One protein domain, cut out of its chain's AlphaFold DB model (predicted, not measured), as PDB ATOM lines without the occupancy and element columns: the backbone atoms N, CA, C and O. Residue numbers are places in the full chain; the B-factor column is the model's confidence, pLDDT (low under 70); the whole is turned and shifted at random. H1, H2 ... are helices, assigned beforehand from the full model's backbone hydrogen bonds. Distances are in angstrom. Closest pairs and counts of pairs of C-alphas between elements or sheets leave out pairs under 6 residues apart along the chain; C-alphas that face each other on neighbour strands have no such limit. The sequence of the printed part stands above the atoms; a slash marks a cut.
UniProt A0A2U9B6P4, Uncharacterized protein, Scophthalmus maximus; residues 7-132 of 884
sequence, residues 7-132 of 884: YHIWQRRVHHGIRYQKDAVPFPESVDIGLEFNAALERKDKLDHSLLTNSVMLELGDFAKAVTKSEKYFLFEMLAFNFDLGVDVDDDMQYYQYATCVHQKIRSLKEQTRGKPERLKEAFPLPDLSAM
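AT A GLANCE: This is residues 7 to 132 of the 884 residues of an uncharacterized protein of Scophthalmus maximus (UniProt A0A2U9B6P4). What shape is this? It is a compact cluster of crossed helices with H3 at its core: H1 meets the last part of H3 at a corner, and the long H5 crosses both H3 and H4. Short H2 packs on H3, and residues 33 to 53 make a long loop without a named element. What is the make-up? The printed part has 126 residues and seven named helices, H1 to H7 in order, with no named strand: all helix, compact, radius of gyration of the C-alphas 14.1 A, spans 41 by 39 by 29 A.

IN THESE COORDINATES: Where do the helices run? H1 is residues 7 to 18, 16.8 A long, from C-alpha 7 at (194.895, 181.731, 181.848); H2 is 28 to 32; H3 is 54 to 67, 20.0 A. H4 is 71 to 82, 16.6 A; H5 is 92 to 112, 30.3 A; H6 is 117 to 120. Where is the last? H7 is 129 to 132, ending at C-alpha 132 at (222.857, 200.449, 183.688).

HOW THE PARTS SIT: What touches the hub, H3? H1 touches it with residues 13 to 18 alone, C-alphas of Gly 17 and Ala 66 closest at 5.0 A, only just about perpendicular at 70.3 degrees. H2 touches it at Ser 30 and Val 56, closest C-alphas 5.1 A apart; H6 only just touches, with 3 pairs of C-alphas within 8 A, Asn 54 and Leu 120 closest at 4.8 A. H4 touches it at a steep tilt of 59 degrees, opposite ways, C-alphas of Ala 64 and Glu 71 closest at 5.1 A. And H5? It touches H3 with residues 103 to 110 alone, at a steep tilt of 67 degrees, opposite ways, C-alphas of Leu 58 and Ile 106 closest at 6.5 A. It touches H4 about perpendicular at 78 degrees, C-alphas of Lys 72 and Ala 99 closest at 5.7 A; H7 is close but not clearly touching H5, C-alphas of Tyr 98 and Leu 129 closest at 7.9 A. Are the backbones in range? In H1 to H4 every O i to N i+4 pair is within hydrogen-bond range, in H5 16 of 17; H6 and H7 are too short for one.

THE WHOLE: How large is it? The farthest C-alphas, of Ala 24 and Ser 130, are 41.3 A apart. Is it continuous? The printed part has no cut, and the link H2 to H3, 21 residues, is long. Where is confidence low? The mean pLDDT of the printed part is 78.0, with 26 residues under 70, among them 67 to 70 and 129 to 132.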
ATOM      1  N   TYR A   7     194.569 182.997 181.187       64.75
ATOM      2  CA  TYR A   7     194.895 181.731 181.848       64.75
ATOM      3  C   TYR A   7     195.012 180.552 180.868       64.75
ATOM      4  O   TYR A   7     195.953 179.759 180.951       64.75
ATOM      5  N   HIS A   8     194.106 180.448 179.889       65.81
ATOM      6  CA  HIS A   8     194.142 179.379 178.883       65.81
ATOM      7  C   HIS A   8     195.263 179.584 177.854       65.81
ATOM      8  O   HIS A   8     195.911 178.618 177.434       65.81
ATOM      9  N   ILE A   9     195.535 180.836 177.466       65.88
ATOM     10  CA  ILE A   9     196.682 181.172 176.605       65.88
ATOM     11  C   ILE A   9     197.980 180.695 177.266       65.88
ATOM     12  O   ILE A   9     198.801 180.036 176.620       65.88
ATOM     13  N   TRP A  10     198.140 180.958 178.563       70.06
ATOM     14  CA  TRP A  10     199.301 180.512 179.323       70.06
ATOM     15  C   TRP A  10     199.348 178.995 179.544       70.06
ATOM     16  O   TRP A  10     200.407 178.414 179.318       70.06
ATOM     17  N   GLN A  11     198.234 178.311 179.838       68.44
ATOM     18  CA  GLN A  11     198.223 176.837 179.881       68.44
ATOM     19  C   GLN A  11     198.720 176.204 178.567       68.44
ATOM     20  O   GLN A  11     199.510 175.254 178.590       68.44
ATOM     21  N   ARG A  12     198.318 176.741 177.403       67.94
ATOM     22  CA  ARG A  12     198.814 176.269 176.095       67.94
ATOM     23  C   ARG A  12     200.306 176.565 175.891       67.94
ATOM     24  O   ARG A  12     200.997 175.719 175.325       67.94
ATOM     25  N   ARG A  13     200.813 177.709 176.371       73.88
ATOM     26  CA  ARG A  13     202.256 178.034 176.370       73.88
ATOM     27  C   ARG A  13     203.053 177.041 177.219       73.88
ATOM     28  O   ARG A  13     204.016 176.471 176.713       73.88
ATOM     29  N   VAL A  14     202.612 176.770 178.451       73.44
ATOM     30  CA  VAL A  14     203.232 175.778 179.348       73.44
ATOM     31  C   VAL A  14     203.287 174.404 178.676       73.44
ATOM     32  O   VAL A  14     204.363 173.823 178.552       73.44
ATOM     33  N   HIS A  15     202.159 173.927 178.136       70.62
ATOM     34  CA  HIS A  15     202.088 172.639 177.439       70.62
ATOM     35  C   HIS A  15     203.015 172.553 176.210       70.62
ATOM     36  O   HIS A  15     203.580 171.495 175.934       70.62
ATOM     37  N   HIS A  16     203.211 173.655 175.475       70.12
ATOM     38  CA  HIS A  16     204.163 173.692 174.362       70.12
ATOM     39  C   HIS A  16     205.623 173.653 174.845       70.12
ATOM     40  O   HIS A  16     206.443 172.955 174.249       70.12
ATOM     41  N   GLY A  17     205.943 174.362 175.934       71.38
ATOM     42  CA  GLY A  17     207.289 174.417 176.510       71.38
ATOM     43  C   GLY A  17     207.798 173.066 177.021       71.38
ATOM     44  O   GLY A  17     208.929 172.688 176.723       71.38
ATOM     45  N   ILE A  18     206.949 172.299 177.714       77.31
ATOM     46  CA  ILE A  18     207.325 170.990 178.286       77.31
ATOM     47  C   ILE A  18     207.476 169.870 177.240       77.31
ATOM     48  O   ILE A  18     208.091 168.844 177.517       77.31
ATOM     49  N   ARG A  19     206.939 170.039 176.020       69.12
ATOM     50  CA  ARG A  19     206.767 168.957 175.024       69.12
ATOM     51  C   ARG A  19     208.060 168.249 174.593       69.12
ATOM     52  O   ARG A  19     208.001 167.132 174.082       69.12
ATOM     53  N   TYR A  20     209.211 168.900 174.747       65.94
ATOM     54  CA  TYR A  20     210.517 168.364 174.343       65.94
ATOM     55  C   TYR A  20     211.353 167.800 175.503       65.94
ATOM     56  O   TYR A  20     212.440 167.270 175.259       65.94
ATOM     57  N   GLN A  21     210.857 167.894 176.739       72.12
ATOM     58  CA  GLN A  21     211.504 167.326 177.922       72.12
ATOM     59  C   GLN A  21     211.240 165.817 178.019       72.12
ATOM     60  O   GLN A  21     210.319 165.286 177.395       72.12
ATOM     61  N   LYS A  22     212.110 165.107 178.745       63.09
ATOM     62  CA  LYS A  22     212.081 163.634 178.861       63.09
ATOM     63  C   LYS A  22     212.010 163.142 180.303       63.09
ATOM     64  O   LYS A  22     211.867 161.945 180.537       63.09
ATOM     65  N   ASP A  23     212.153 164.068 181.230       70.38
ATOM     66  CA  ASP A  23     212.278 163.852 182.656       70.38
ATOM     67  C   ASP A  23     210.880 163.777 183.287       70.38
ATOM     68  O   ASP A  23     209.908 164.306 182.746       70.38
ATOM     69  N   ALA A  24     210.750 163.069 184.411       71.19
ATOM     70  CA  ALA A  24     209.439 162.771 184.999       71.19
ATOM     71  C   ALA A  24     208.722 164.008 185.577       71.19
ATOM     72  O   ALA A  24     207.500 163.996 185.722       71.19
ATOM     73  N   VAL A  25     209.481 165.063 185.885       75.50
ATOM     74  CA  VAL A  25     208.998 166.396 186.256       75.50
ATOM     75  C   VAL A  25     209.577 167.383 185.236       75.50
ATOM     76  O   VAL A  25     210.791 167.368 185.027       75.50
ATOM     77  N   PRO A  26     208.755 168.216 184.573       78.44
ATOM     78  CA  PRO A  26     209.249 169.253 183.676       78.44
ATOM     79  C   PRO A  26     209.833 170.429 184.470       78.44
ATOM     80  O   PRO A  26     209.200 170.890 185.414       78.44
ATOM     81  N   PHE A  27     211.001 170.935 184.056       83.88
ATOM     82  CA  PHE A  27     211.725 172.032 184.729       83.88
ATOM     83  C   PHE A  27     211.889 171.814 186.254       83.88
ATOM     84  O   PHE A  27     211.389 172.621 187.040       83.88
ATOM     85  N   PRO A  28     212.511 170.698 186.691       84.31
ATOM     86  CA  PRO A  28     212.551 170.309 188.101       84.31
ATOM     87  C   PRO A  28     213.132 171.389 189.020       84.31
ATOM     88  O   PRO A  28     212.555 171.645 190.069       84.31
ATOM     89  N   GLU A  29     214.207 172.076 188.621       87.00
ATOM     90  CA  GLU A  29     214.865 173.062 189.495       87.00
ATOM     91  C   GLU A  29     213.980 174.317 189.664       87.00
ATOM     92  O   GLU A  29     213.915 174.905 190.742       87.00
ATOM     93  N   SER A  30     213.231 174.692 188.620       88.38
ATOM     94  CA  SER A  30     212.220 175.760 188.657       88.38
ATOM     95  C   SER A  30     210.983 175.365 189.476       88.38
ATOM     96  O   SER A  30     210.415 176.200 190.181       88.38
ATOM     97  N   VAL A  31     210.558 174.099 189.399       85.50
ATOM     98  CA  VAL A  31     209.428 173.565 190.177       85.50
ATOM     99  C   VAL A  31     209.773 173.499 191.667       85.50
ATOM    100  O   VAL A  31     208.946 173.904 192.485       85.50
ATOM    101  N   ASP A  32     210.989 173.077 192.021       86.88
ATOM    102  CA  ASP A  32     211.449 172.961 193.411       86.88
ATOM    103  C   ASP A  32     211.476 174.318 194.147       86.88
ATOM    104  O   ASP A  32     211.195 174.369 195.345       86.88
ATOM    105  N   ILE A  33     211.728 175.431 193.442       86.94
ATOM    106  CA  ILE A  33     211.633 176.793 194.012       86.94
ATOM    107  C   ILE A  33     210.221 177.408 193.941       86.94
ATOM    108  O   ILE A  33     210.028 178.556 194.343       86.94
ATOM    109  N   GLY A  34     209.224 176.695 193.406       84.19
ATOM    110  CA  GLY A  34     207.861 177.213 193.241       84.19
ATOM    111  C   GLY A  34     207.739 178.332 192.196       84.19
ATOM    112  O   GLY A  34     206.970 179.284 192.392       84.19
ATOM    113  N   LEU A  35     208.502 178.252 191.099       87.88
ATOM    114  CA  LEU A  35     208.372 179.152 189.952       87.88
ATOM    115  C   LEU A  35     207.103 178.815 189.159       87.88
ATOM    116  O   LEU A  35     206.875 177.671 188.777       87.88
ATOM    117  N   GLU A  36     206.285 179.829 188.885       86.12
ATOM    118  CA  GLU A  36     205.041 179.673 188.134       86.12
ATOM    119  C   GLU A  36     205.250 180.104 186.677       86.12
ATOM    120  O   GLU A  36     205.625 181.244 186.397       86.12
ATOM    121  N   PHE A  37     204.992 179.185 185.745       82.00
ATOM    122  CA  PHE A  37     205.109 179.393 184.299       82.00
ATOM    123  C   PHE A  37     203.815 179.943 183.659       82.00
ATOM    124  O   PHE A  37     203.765 180.167 182.447       82.00
ATOM    125  N   ASN A  38     202.760 180.162 184.447       79.56
ATOM    126  CA  ASN A  38     201.486 180.751 184.044       79.56
ATOM    127  C   ASN A  38     201.317 182.173 184.611       79.56
ATOM    128  O   ASN A  38     200.647 182.387 185.623       79.56
ATOM    129  N   ALA A  39     201.867 183.169 183.910       75.12
ATOM    130  CA  ALA A  39     201.809 184.582 184.309       75.12
ATOM    131  C   ALA A  39     200.424 185.261 184.146       75.12
ATOM    132  O   ALA A  39     200.324 186.488 184.109       75.12
ATOM    133  N   ALA A  40     199.344 184.479 184.033       68.75
ATOM    134  CA  ALA A  40     197.966 184.955 184.160       68.75
ATOM    135  C   ALA A  40     197.308 184.592 185.503       68.75
ATOM    136  O   ALA A  40     196.210 185.075 185.777       68.75
ATOM    137  N   LEU A  41     197.963 183.788 186.346       73.88
ATOM    138  CA  LEU A  41     197.552 183.590 187.737       73.88
ATOM    139  C   LEU A  41     197.860 184.829 188.595       73.88
ATOM    140  O   LEU A  41     198.801 185.572 188.327       73.88
ATOM    141  N   GLU A  42     197.097 185.038 189.668       69.62
ATOM    142  CA  GLU A  42     197.414 186.066 190.667       69.62
ATOM    143  C   GLU A  42     198.458 185.543 191.665       69.62
ATOM    144  O   GLU A  42     198.124 184.863 192.639       69.62
ATOM    145  N   ARG A  43     199.735 185.879 191.446       69.06
ATOM    146  CA  ARG A  43     200.804 185.644 192.426       69.06
ATOM    147  C   ARG A  43     200.834 186.792 193.442       69.06
ATOM    148  O   ARG A  43     201.109 187.930 193.072       69.06
ATOM    149  N   LYS A  44     200.535 186.495 194.712       66.50
ATOM    150  CA  LYS A  44     200.567 187.479 195.814       66.50
ATOM    151  C   LYS A  44     201.987 187.733 196.315       66.50
ATOM    152  O   LYS A  44     202.377 188.882 196.483       66.50
ATOM    153  N   ASP A  45     202.751 186.656 196.474       81.50
ATOM    154  CA  ASP A  45     204.091 186.671 197.053       81.50
ATOM    155  C   ASP A  45     205.130 186.313 195.980       81.50
ATOM    156  O   ASP A  45     205.100 185.228 195.381       81.50
ATOM    157  N   LYS A  46     206.039 187.253 195.702       88.00
ATOM    158  CA  LYS A  46     207.165 187.055 194.780       88.00
ATOM    159  C   LYS A  46     208.262 186.207 195.429       88.00
ATOM    160  O   LYS A  46     208.416 186.201 196.646       88.00
ATOM    161  N   LEU A  47     209.025 185.502 194.600       88.62
ATOM    162  CA  LEU A  47     210.190 184.728 195.018       88.62
ATOM    163  C   LEU A  47     211.383 185.641 195.326       88.62
ATOM    164  O   LEU A  47     211.606 186.654 194.656       88.62
ATOM    165  N   ASP A  48     212.173 185.229 196.316       86.56
ATOM    166  CA  ASP A  48     213.479 185.809 196.617       86.56
ATOM    167  C   ASP A  48     214.461 185.544 195.461       86.56
ATOM    168  O   ASP A  48     214.486 184.462 194.867       86.56
ATOM    169  N   HIS A  49     215.293 186.537 195.146       84.62
ATOM    170  CA  HIS A  49     216.353 186.434 194.142       84.62
ATOM    171  C   HIS A  49     217.423 185.412 194.545       84.62
ATOM    172  O   HIS A  49     218.085 184.869 193.664       84.62
ATOM    173  N   SER A  50     217.574 185.104 195.840       83.75
ATOM    174  CA  SER A  50     218.492 184.056 196.317       83.75
ATOM    175  C   SER A  50     218.182 182.663 195.744       83.75
ATOM    176  O   SER A  50     219.093 181.853 195.572       83.75
ATOM    177  N   LEU A  51     216.918 182.409 195.378       87.38
ATOM    178  CA  LEU A  51     216.450 181.164 194.759       87.38
ATOM    179  C   LEU A  51     216.737 181.094 193.249       87.38
ATOM    180  O   LEU A  51     216.574 180.039 192.636       87.38
ATOM    181  N   LEU A  52     217.145 182.202 192.622       89.62
ATOM    182  CA  LEU A  52     217.378 182.279 191.182       89.62
ATOM    183  C   LEU A  52     218.750 181.690 190.823       89.62
ATOM    184  O   LEU A  52     219.715 182.413 190.585       89.62
ATOM    185  N   THR A  53     218.863 180.364 190.793       91.94
ATOM    186  CA  THR A  53     220.109 179.669 190.440       91.94
ATOM    187  C   THR A  53     220.417 179.712 188.940       91.94
ATOM    188  O   THR A  53     219.561 179.949 188.079       91.94
ATOM    189  N   ASN A  54     221.667 179.398 188.602       91.31
ATOM    190  CA  ASN A  54     222.095 179.167 187.227       91.31
ATOM    191  C   ASN A  54     221.345 178.002 186.539       91.31
ATOM    192  O   ASN A  54     221.167 178.046 185.320       91.31
ATOM    193  N   SER A  55     220.882 176.981 187.271       89.38
ATOM    194  CA  SER A  55     220.019 175.915 186.736       89.38
ATOM    195  C   SER A  55     218.632 176.435 186.346       89.38
ATOM    196  O   SER A  55     218.253 176.315 185.179       89.38
ATOM    197  N   VAL A  56     217.932 177.110 187.265       90.81
ATOM    198  CA  VAL A  56     216.621 177.755 187.033       90.81
ATOM    199  C   VAL A  56     216.678 178.716 185.840       90.81
ATOM    200  O   VAL A  56     215.788 178.730 184.991       90.81
ATOM    201  N   MET A  57     217.761 179.483 185.702       90.69
ATOM    202  CA  MET A  57     217.921 180.423 184.588       90.69
ATOM    203  C   MET A  57     218.196 179.751 183.235       90.69
ATOM    204  O   MET A  57     217.798 180.280 182.193       90.69
ATOM    205  N   LEU A  58     218.818 178.570 183.213       88.75
ATOM    206  CA  LEU A  58     218.938 177.767 181.990       88.75
ATOM    207  C   LEU A  58     217.605 177.102 181.614       88.75
ATOM    208  O   LEU A  58     217.275 177.048 180.428       88.75
ATOM    209  N   GLU A  59     216.829 176.661 182.606       90.00
ATOM    210  CA  GLU A  59     215.472 176.127 182.443       90.00
ATOM    211  C   GLU A  59     214.504 177.174 181.876       90.00
ATOM    212  O   GLU A  59     213.885 176.935 180.837       90.00
ATOM    213  N   LEU A  60     214.452 178.370 182.470       88.44
ATOM    214  CA  LEU A  60     213.703 179.522 181.952       88.44
ATOM    215  C   LEU A  60     214.120 179.900 180.524       88.44
ATOM    216  O   LEU A  60     213.269 180.219 179.692       88.44
ATOM    217  N   GLY A  61     215.422 179.848 180.221       85.50
ATOM    218  CA  GLY A  61     215.949 180.112 178.883       85.50
ATOM    219  C   GLY A  61     215.472 179.095 177.840       85.50
ATOM    220  O   GLY A  61     215.007 179.486 176.766       85.50
ATOM    221  N   ASP A  62     215.537 177.798 178.153       84.31
ATOM    222  CA  ASP A  62     215.065 176.745 177.246       84.31
ATOM    223  C   ASP A  62     213.520 176.700 177.162       84.31
ATOM    224  O   ASP A  62     212.989 176.427 176.081       84.31
ATOM    225  N   PHE A  63     212.782 177.081 178.218       84.31
ATOM    226  CA  PHE A  63     211.329 177.318 178.157       84.31
ATOM    227  C   PHE A  63     210.979 178.471 177.211       84.31
ATOM    228  O   PHE A  63     210.173 178.304 176.293       84.31
ATOM    229  N   ALA A  64     211.610 179.636 177.392       81.81
ATOM    230  CA  ALA A  64     211.370 180.812 176.560       81.81
ATOM    231  C   ALA A  64     211.644 180.518 175.078       81.81
ATOM    232  O   ALA A  64     210.850 180.895 174.216       81.81
ATOM    233  N   LYS A  65     212.709 179.760 174.798       79.81
ATOM    234  CA  LYS A  65     213.076 179.260 173.467       79.81
ATOM    235  C   LYS A  65     212.077 178.260 172.879       79.81
ATOM    236  O   LYS A  65     211.852 178.262 171.668       79.81
ATOM    237  N   ALA A  66     211.483 177.400 173.703       73.31
ATOM    238  CA  ALA A  66     210.444 176.475 173.261       73.31
ATOM    239  C   ALA A  66     209.117 177.196 172.958       73.31
ATOM    240  O   ALA A  66     208.397 176.790 172.044       73.31
ATOM    241  N   VAL A  67     208.790 178.265 173.692       66.12
ATOM    242  CA  VAL A  67     207.513 178.994 173.567       66.12
ATOM    243  C   VAL A  67     207.560 180.154 172.568       66.12
ATOM    244  O   VAL A  67     206.537 180.464 171.962       66.12
ATOM    245  N   THR A  68     208.702 180.806 172.331       66.94
ATOM    246  CA  THR A  68     208.778 181.944 171.400       66.94
ATOM    247  C   THR A  68     210.138 182.100 170.719       66.94
ATOM    248  O   THR A  68     211.180 181.738 171.250       66.94
ATOM    249  N   LYS A  69     210.136 182.721 169.532       58.41
ATOM    250  CA  LYS A  69     211.365 183.214 168.882       58.41
ATOM    251  C   LYS A  69     211.918 184.473 169.557       58.41
ATOM    252  O   LYS A  69     213.098 184.773 169.436       58.41
ATOM    253  N   SER A  70     211.065 185.213 170.264       64.56
ATOM    254  CA  SER A  70     211.416 186.456 170.953       64.56
ATOM    255  C   SER A  70     211.832 186.188 172.406       64.56
ATOM    256  O   SER A  70     211.286 186.799 173.327       64.56
ATOM    257  N   GLU A  71     212.778 185.255 172.592       73.06
ATOM    258  CA  GLU A  71     213.246 184.715 173.887       73.06
ATOM    259  C   GLU A  71     213.375 185.816 174.965       73.06
ATOM    260  O   GLU A  71     212.751 185.739 176.019       73.06
ATOM    261  N   LYS A  72     214.106 186.887 174.626       77.62
ATOM    262  CA  LYS A  72     214.414 188.101 175.409       77.62
ATOM    263  C   LYS A  72     213.255 188.660 176.254       77.62
ATOM    264  O   LYS A  72     213.367 188.736 177.473       77.62
ATOM    265  N   TYR A  73     212.159 189.086 175.621       72.19
ATOM    266  CA  TYR A  73     211.066 189.784 176.318       72.19
ATOM    267  C   TYR A  73     210.176 188.833 177.119       72.19
ATOM    268  O   TYR A  73     209.700 189.193 178.189       72.19
ATOM    269  N   PHE A  74     209.970 187.618 176.613       76.56
ATOM    270  CA  PHE A  74     209.128 186.609 177.256       76.56
ATOM    271  C   PHE A  74     209.803 186.019 178.506       76.56
ATOM    272  O   PHE A  74     209.158 185.807 179.528       76.56
ATOM    273  N   LEU A  75     211.127 185.843 178.453       79.38
ATOM    274  CA  LEU A  75     211.965 185.570 179.619       79.38
ATOM    275  C   LEU A  75     211.823 186.674 180.683       79.38
ATOM    276  O   LEU A  75     211.634 186.366 181.855       79.38
ATOM    277  N   PHE A  76     211.881 187.951 180.286       78.81
ATOM    278  CA  PHE A  76     211.683 189.060 181.224       78.81
ATOM    279  C   PHE A  76     210.253 189.094 181.789       78.81
ATOM    280  O   PHE A  76     210.089 189.289 182.987       78.81
ATOM    281  N   GLU A  77     209.223 188.875 180.964       76.50
ATOM    282  CA  GLU A  77     207.818 188.778 181.400       76.50
ATOM    283  C   GLU A  77     207.655 187.709 182.497       76.50
ATOM    284  O   GLU A  77     207.036 187.972 183.526       76.50
ATOM    285  N   MET A  78     208.305 186.552 182.330       81.25
ATOM    286  CA  MET A  78     208.330 185.478 183.326       81.25
ATOM    287  C   MET A  78     209.071 185.859 184.616       81.25
ATOM    288  O   MET A  78     208.611 185.552 185.718       81.25
ATOM    289  N   LEU A  79     210.220 186.528 184.491       85.00
ATOM    290  CA  LEU A  79     211.033 186.951 185.633       85.00
ATOM    291  C   LEU A  79     210.357 188.070 186.436       85.00
ATOM    292  O   LEU A  79     210.348 188.004 187.658       85.00
ATOM    293  N   ALA A  80     209.741 189.054 185.779       82.06
ATOM    294  CA  ALA A  80     209.035 190.157 186.435       82.06
ATOM    295  C   ALA A  80     207.738 189.711 187.137       82.06
ATOM    296  O   ALA A  80     207.311 190.346 188.105       82.06
ATOM    297  N   PHE A  81     207.127 188.619 186.660       84.50
ATOM    298  CA  PHE A  81     205.995 187.963 187.312       84.50
ATOM    299  C   PHE A  81     206.414 187.194 188.575       84.50
ATOM    300  O   PHE A  81     205.761 187.312 189.611       84.50
ATOM    301  N   ASN A  82     207.512 186.433 188.513       87.31
ATOM    302  CA  ASN A  82     207.945 185.575 189.620       87.31
ATOM    303  C   ASN A  82     208.821 186.280 190.672       87.31
ATOM    304  O   ASN A  82     208.728 185.926 191.842       87.31
ATOM    305  N   PHE A  83     209.636 187.265 190.286       87.75
ATOM    306  CA  PHE A  83     210.658 187.911 191.123       87.75
ATOM    307  C   PHE A  83     210.506 189.440 191.116       87.75
ATOM    308  O   PHE A  83     209.873 190.020 190.225       87.75
ATOM    309  N   ASP A  84     211.075 190.127 192.112       84.62
ATOM    310  CA  ASP A  84     210.973 191.593 192.202       84.62
ATOM    311  C   ASP A  84     212.194 192.316 191.630       84.62
ATOM    312  O   ASP A  84     213.111 192.693 192.344       84.62
ATOM    313  N   LEU A  85     212.231 192.454 190.303       82.00
ATOM    314  CA  LEU A  85     213.415 192.910 189.560       82.00
ATOM    315  C   LEU A  85     213.801 194.388 189.778       82.00
ATOM    316  O   LEU A  85     214.826 194.815 189.255       82.00
ATOM    317  N   GLY A  86     212.975 195.187 190.465       74.62
ATOM    318  CA  GLY A  86     213.195 196.628 190.678       74.62
ATOM    319  C   GLY A  86     213.053 197.523 189.433       74.62
ATOM    320  O   GLY A  86     213.257 198.728 189.530       74.62
ATOM    321  N   VAL A  87     212.710 196.948 188.274       74.50
ATOM    322  CA  VAL A  87     212.567 197.628 186.971       74.50
ATOM    323  C   VAL A  87     211.180 198.247 186.814       74.50
ATOM    324  O   VAL A  87     210.179 197.587 187.095       74.50
ATOM    325  N   ASP A  88     211.111 199.471 186.282       71.25
ATOM    326  CA  ASP A  88     209.845 200.049 185.824       71.25
ATOM    327  C   ASP A  88     209.377 199.332 184.544       71.25
ATOM    328  O   ASP A  88     210.024 199.371 183.497       71.25
ATOM    329  N   VAL A  89     208.246 198.631 184.643       64.62
ATOM    330  CA  VAL A  89     207.688 197.789 183.570       64.62
ATOM    331  C   VAL A  89     206.860 198.609 182.561       64.62
ATOM    332  O   VAL A  89     206.432 198.069 181.533       64.62
ATOM    333  N   ASP A  90     206.640 199.902 182.825       63.78
ATOM    334  CA  ASP A  90     206.048 200.853 181.880       63.78
ATOM    335  C   ASP A  90     207.103 201.726 181.157       63.78
ATOM    336  O   ASP A  90     206.762 202.367 180.158       63.78
ATOM    337  N   ASP A  91     208.387 201.675 181.549       74.19
ATOM    338  CA  ASP A  91     209.502 202.195 180.736       74.19
ATOM    339  C   ASP A  91     210.007 201.142 179.726       74.19
ATOM    340  O   ASP A  91     210.874 200.315 180.024       74.19
ATOM    341  N   ASP A  92     209.504 201.221 178.485       67.81
ATOM    342  CA  ASP A  92     209.944 200.406 177.336       67.81
ATOM    343  C   ASP A  92     211.489 200.408 177.145       67.81
ATOM    344  O   ASP A  92     212.038 199.418 176.650       67.81
ATOM    345  N   MET A  93     212.212 201.476 177.530       69.69
ATOM    346  CA  MET A  93     213.679 201.578 177.413       69.69
ATOM    347  C   MET A  93     214.389 200.729 178.471       69.69
ATOM    348  O   MET A  93     215.190 199.857 178.121       69.69
ATOM    349  N   GLN A  94     214.112 200.968 179.756       69.81
ATOM    350  CA  GLN A  94     214.737 200.233 180.860       69.81
ATOM    351  C   GLN A  94     214.378 198.739 180.791       69.81
ATOM    352  O   GLN A  94     215.266 197.884 180.880       69.81
ATOM    353  N   TYR A  95     213.108 198.431 180.493       72.19
ATOM    354  CA  TYR A  95     212.612 197.092 180.166       72.19
ATOM    355  C   TYR A  95     213.422 196.436 179.034       72.19
ATOM    356  O   TYR A  95     213.891 195.299 179.170       72.19
ATOM    357  N   TYR A  96     213.646 197.147 177.919       73.81
ATOM    358  CA  TYR A  96     214.443 196.628 176.808       73.81
ATOM    359  C   TYR A  96     215.881 196.323 177.238       73.81
ATOM    360  O   TYR A  96     216.355 195.214 176.980       73.81
ATOM    361  N   GLN A  97     216.577 197.278 177.863       74.12
ATOM    362  CA  GLN A  97     217.993 197.133 178.209       74.12
ATOM    363  C   GLN A  97     218.224 195.972 179.187       74.12
ATOM    364  O   GLN A  97     219.089 195.124 178.948       74.12
ATOM    365  N   TYR A  98     217.426 195.891 180.260       82.38
ATOM    366  CA  TYR A  98     217.551 194.839 181.274       82.38
ATOM    367  C   TYR A  98     217.333 193.453 180.657       82.38
ATOM    368  O   TYR A  98     218.130 192.535 180.872       82.38
ATOM    369  N   ALA A  99     216.314 193.312 179.800       81.38
ATOM    370  CA  ALA A  99     216.035 192.063 179.102       81.38
ATOM    371  C   ALA A  99     217.182 191.613 178.168       81.38
ATOM    372  O   ALA A  99     217.398 190.407 178.038       81.38
ATOM    373  N   THR A 100     217.950 192.525 177.539       80.00
ATOM    374  CA  THR A 100     219.159 192.120 176.781       80.00
ATOM    375  C   THR A 100     220.256 191.628 177.719       80.00
ATOM    376  O   THR A 100     220.827 190.569 177.467       80.00
ATOM    377  N   CYS A 101     220.518 192.337 178.823       82.69
ATOM    378  CA  CYS A 101     221.593 191.977 179.750       82.69
ATOM    379  C   CYS A 101     221.374 190.578 180.356       82.69
ATOM    380  O   CYS A 101     222.288 189.751 180.360       82.69
ATOM    381  N   VAL A 102     220.143 190.268 180.783       85.62
ATOM    382  CA  VAL A 102     219.787 188.926 181.281       85.62
ATOM    383  C   VAL A 102     219.938 187.860 180.188       85.62
ATOM    384  O   VAL A 102     220.559 186.823 180.427       85.62
ATOM    385  N   HIS A 103     219.427 188.099 178.975       86.19
ATOM    386  CA  HIS A 103     219.491 187.117 177.881       86.19
ATOM    387  C   HIS A 103     220.931 186.814 177.436       86.19
ATOM    388  O   HIS A 103     221.292 185.647 177.258       86.19
ATOM    389  N   GLN A 104     221.786 187.838 177.344       84.12
ATOM    390  CA  GLN A 104     223.216 187.683 177.057       84.12
ATOM    391  C   GLN A 104     223.948 186.907 178.169       84.12
ATOM    392  O   GLN A 104     224.753 186.016 177.866       84.12
ATOM    393  N   LYS A 105     223.638 187.180 179.448       86.81
ATOM    394  CA  LYS A 105     224.170 186.422 180.596       86.81
ATOM    395  C   LYS A 105     223.796 184.934 180.513       86.81
ATOM    396  O   LYS A 105     224.694 184.101 180.594       86.81
ATOM    397  N   ILE A 106     222.530 184.581 180.255       86.75
ATOM    398  CA  ILE A 106     222.094 183.171 180.108       86.75
ATOM    399  C   ILE A 106     222.770 182.486 178.909       86.75
ATOM    400  O   ILE A 106     223.215 181.339 179.015       86.75
ATOM    401  N   ARG A 107     222.902 183.183 177.769       83.00
ATOM    402  CA  ARG A 107     223.610 182.653 176.590       83.00
ATOM    403  C   ARG A 107     225.059 182.286 176.928       83.00
ATOM    404  O   ARG A 107     225.505 181.200 176.568       83.00
ATOM    405  N   SER A 108     225.755 183.160 177.655       82.38
ATOM    406  CA  SER A 108     227.138 182.942 178.103       82.38
ATOM    407  C   SER A 108     227.238 181.837 179.162       82.38
ATOM    408  O   SER A 108     228.143 181.003 179.121       82.38
ATOM    409  N   LEU A 109     226.276 181.780 180.087       83.44
ATOM    410  CA  LEU A 109     226.200 180.781 181.153       83.44
ATOM    411  C   LEU A 109     226.189 179.346 180.605       83.44
ATOM    412  O   LEU A 109     226.891 178.486 181.133       83.44
ATOM    413  N   LYS A 110     225.462 179.102 179.505       76.00
ATOM    414  CA  LYS A 110     225.355 177.780 178.854       76.00
ATOM    415  C   LYS A 110     226.693 177.255 178.304       76.00
ATOM    416  O   LYS A 110     226.843 176.048 178.109       76.00
ATOM    417  N   GLU A 111     227.670 178.133 178.074       76.94
ATOM    418  CA  GLU A 111     229.053 177.747 177.762       76.94
ATOM    419  C   GLU A 111     229.915 177.628 179.029       76.94
ATOM    420  O   GLU A 111     230.720 176.703 179.137       76.94
ATOM    421  N   GLN A 112     229.709 178.505 180.018       74.88
ATOM    422  CA  GLN A 112     230.485 178.545 181.262       74.88
ATOM    423  C   GLN A 112     230.237 177.381 182.242       74.88
ATOM    424  O   GLN A 112     231.145 177.027 182.998       74.88
ATOM    425  N   THR A 113     229.037 176.793 182.264       75.50
ATOM    426  CA  THR A 113     228.698 175.629 183.116       75.50
ATOM    427  C   THR A 113     229.109 174.294 182.490       75.50
ATOM    428  O   THR A 113     229.073 173.244 183.138       75.50
ATOM    429  N   ARG A 114     229.531 174.300 181.219       71.56
ATOM    430  CA  ARG A 114     229.775 173.096 180.422       71.56
ATOM    431  C   ARG A 114     230.985 172.304 180.933       71.56
ATOM    432  O   ARG A 114     232.122 172.559 180.549       71.56
ATOM    433  N   GLY A 115     230.711 171.288 181.752       66.94
ATOM    434  CA  GLY A 115     231.727 170.452 182.400       66.94
ATOM    435  C   GLY A 115     232.095 170.889 183.823       66.94
ATOM    436  O   GLY A 115     233.079 170.391 184.359       66.94
ATOM    437  N   LYS A 116     231.322 171.794 184.439       78.56
ATOM    438  CA  LYS A 116     231.462 172.195 185.847       78.56
ATOM    439  C   LYS A 116     230.086 172.160 186.543       78.56
ATOM    440  O   LYS A 116     229.423 173.196 186.578       78.56
ATOM    441  N   PRO A 117     229.632 170.997 187.053       73.75
ATOM    442  CA  PRO A 117     228.270 170.835 187.573       73.75
ATOM    443  C   PRO A 117     227.965 171.739 188.773       73.75
ATOM    444  O   PRO A 117     226.874 172.296 188.827       73.75
ATOM    445  N   GLU A 118     228.937 171.987 189.659       81.12
ATOM    446  CA  GLU A 118     228.755 172.874 190.825       81.12
ATOM    447  C   GLU A 118     228.253 174.276 190.441       81.12
ATOM    448  O   GLU A 118     227.446 174.875 191.152       81.12
ATOM    449  N   ARG A 119     228.647 174.772 189.257       81.94
ATOM    450  CA  ARG A 119     228.249 176.098 188.758       81.94
ATOM    451  C   ARG A 119     226.765 176.223 188.416       81.94
ATOM    452  O   ARG A 119     226.301 177.331 188.171       81.94
ATOM    453  N   LEU A 120     226.018 175.120 188.379       83.31
ATOM    454  CA  LEU A 120     224.564 175.138 188.193       83.31
ATOM    455  C   LEU A 120     223.833 175.603 189.464       83.31
ATOM    456  O   LEU A 120     222.776 176.215 189.354       83.31
ATOM    457  N   LYS A 121     224.426 175.377 190.645       85.19
ATOM    458  CA  LYS A 121     223.871 175.765 191.954       85.19
ATOM    459  C   LYS A 121     224.323 177.146 192.436       85.19
ATOM    460  O   LYS A 121     223.811 177.641 193.433       85.19
ATOM    461  N   GLU A 122     225.269 177.776 191.740       88.75
ATOM    462  CA  GLU A 122     225.597 179.191 191.937       88.75
ATOM    463  C   GLU A 122     224.349 180.061 191.683       88.75
ATOM    464  O   GLU A 122     223.627 179.849 190.703       88.75
ATOM    465  N   ALA A 123     224.117 181.059 192.540       88.50
ATOM    466  CA  ALA A 123     223.080 182.068 192.331       88.50
ATOM    467  C   ALA A 123     223.392 182.915 191.083       88.50
ATOM    468  O   ALA A 123     224.541 183.307 190.851       88.50
ATOM    469  N   PHE A 124     222.374 183.208 190.277       87.75
ATOM    470  CA  PHE A 124     222.509 183.980 189.048       87.75
ATOM    471  C   PHE A 124     222.564 185.485 189.364       87.75
ATOM    472  O   PHE A 124     221.586 186.043 189.868       87.75
ATOM    473  N   PRO A 125     223.652 186.200 189.023       82.94
ATOM    474  CA  PRO A 125     223.744 187.630 189.285       82.94
ATOM    475  C   PRO A 125     222.860 188.415 188.307       82.94
ATOM    476  O   PRO A 125     223.217 188.607 187.137       82.94
ATOM    477  N   LEU A 126     221.716 188.911 188.786       82.81
ATOM    478  CA  LEU A 126     220.866 189.847 188.044       82.81
ATOM    479  C   LEU A 126     221.620 191.157 187.694       82.81
ATOM    480  O   LEU A 126     222.667 191.452 188.276       82.81
ATOM    481  N   PRO A 127     221.194 191.918 186.670       81.50
ATOM    482  CA  PRO A 127     221.742 193.246 186.379       81.50
ATOM    483  C   PRO A 127     221.373 194.286 187.448       81.50
ATOM    484  O   PRO A 127     220.227 194.337 187.889       81.50
ATOM    485  N   ASP A 128     222.324 195.151 187.805       75.31
ATOM    486  CA  ASP A 128     222.101 196.318 188.667       75.31
ATOM    487  C   ASP A 128     221.638 197.523 187.827       75.31
ATOM    488  O   ASP A 128     222.327 197.962 186.901       75.31
ATOM    489  N   LEU A 129     220.466 198.073 188.157       66.81
ATOM    490  CA  LEU A 129     219.868 199.209 187.455       66.81
ATOM    491  C   LEU A 129     220.688 200.499 187.608       66.81
ATOM    492  O   LEU A 129     220.679 201.335 186.700       66.81
ATOM    493  N   SER A 130     221.403 200.675 188.722       61.78
ATOM    494  CA  SER A 130     222.225 201.864 188.974       61.78
ATOM    495  C   SER A 130     223.421 201.924 188.015       61.78
ATOM    496  O   SER A 130     223.668 202.953 187.384       61.78
ATOM    497  N   ALA A 131     224.083 200.786 187.783       59.41
ATOM    498  CA  ALA A 131     225.151 200.655 186.794       59.41
ATOM    499  C   ALA A 131     224.641 200.853 185.350       59.41
ATOM    500  O   ALA A 131     225.292 201.510 184.534       59.41
ATOM    501  N   MET A 132     223.452 200.326 185.028       59.81
ATOM    502  CA  MET A 132     222.857 200.449 183.688       59.81
ATOM    503  C   MET A 132     222.414 201.884 183.356       59.81
ATOM    504  O   MET A 132     222.635 202.367 182.241       59.81
TER     505      MET A 132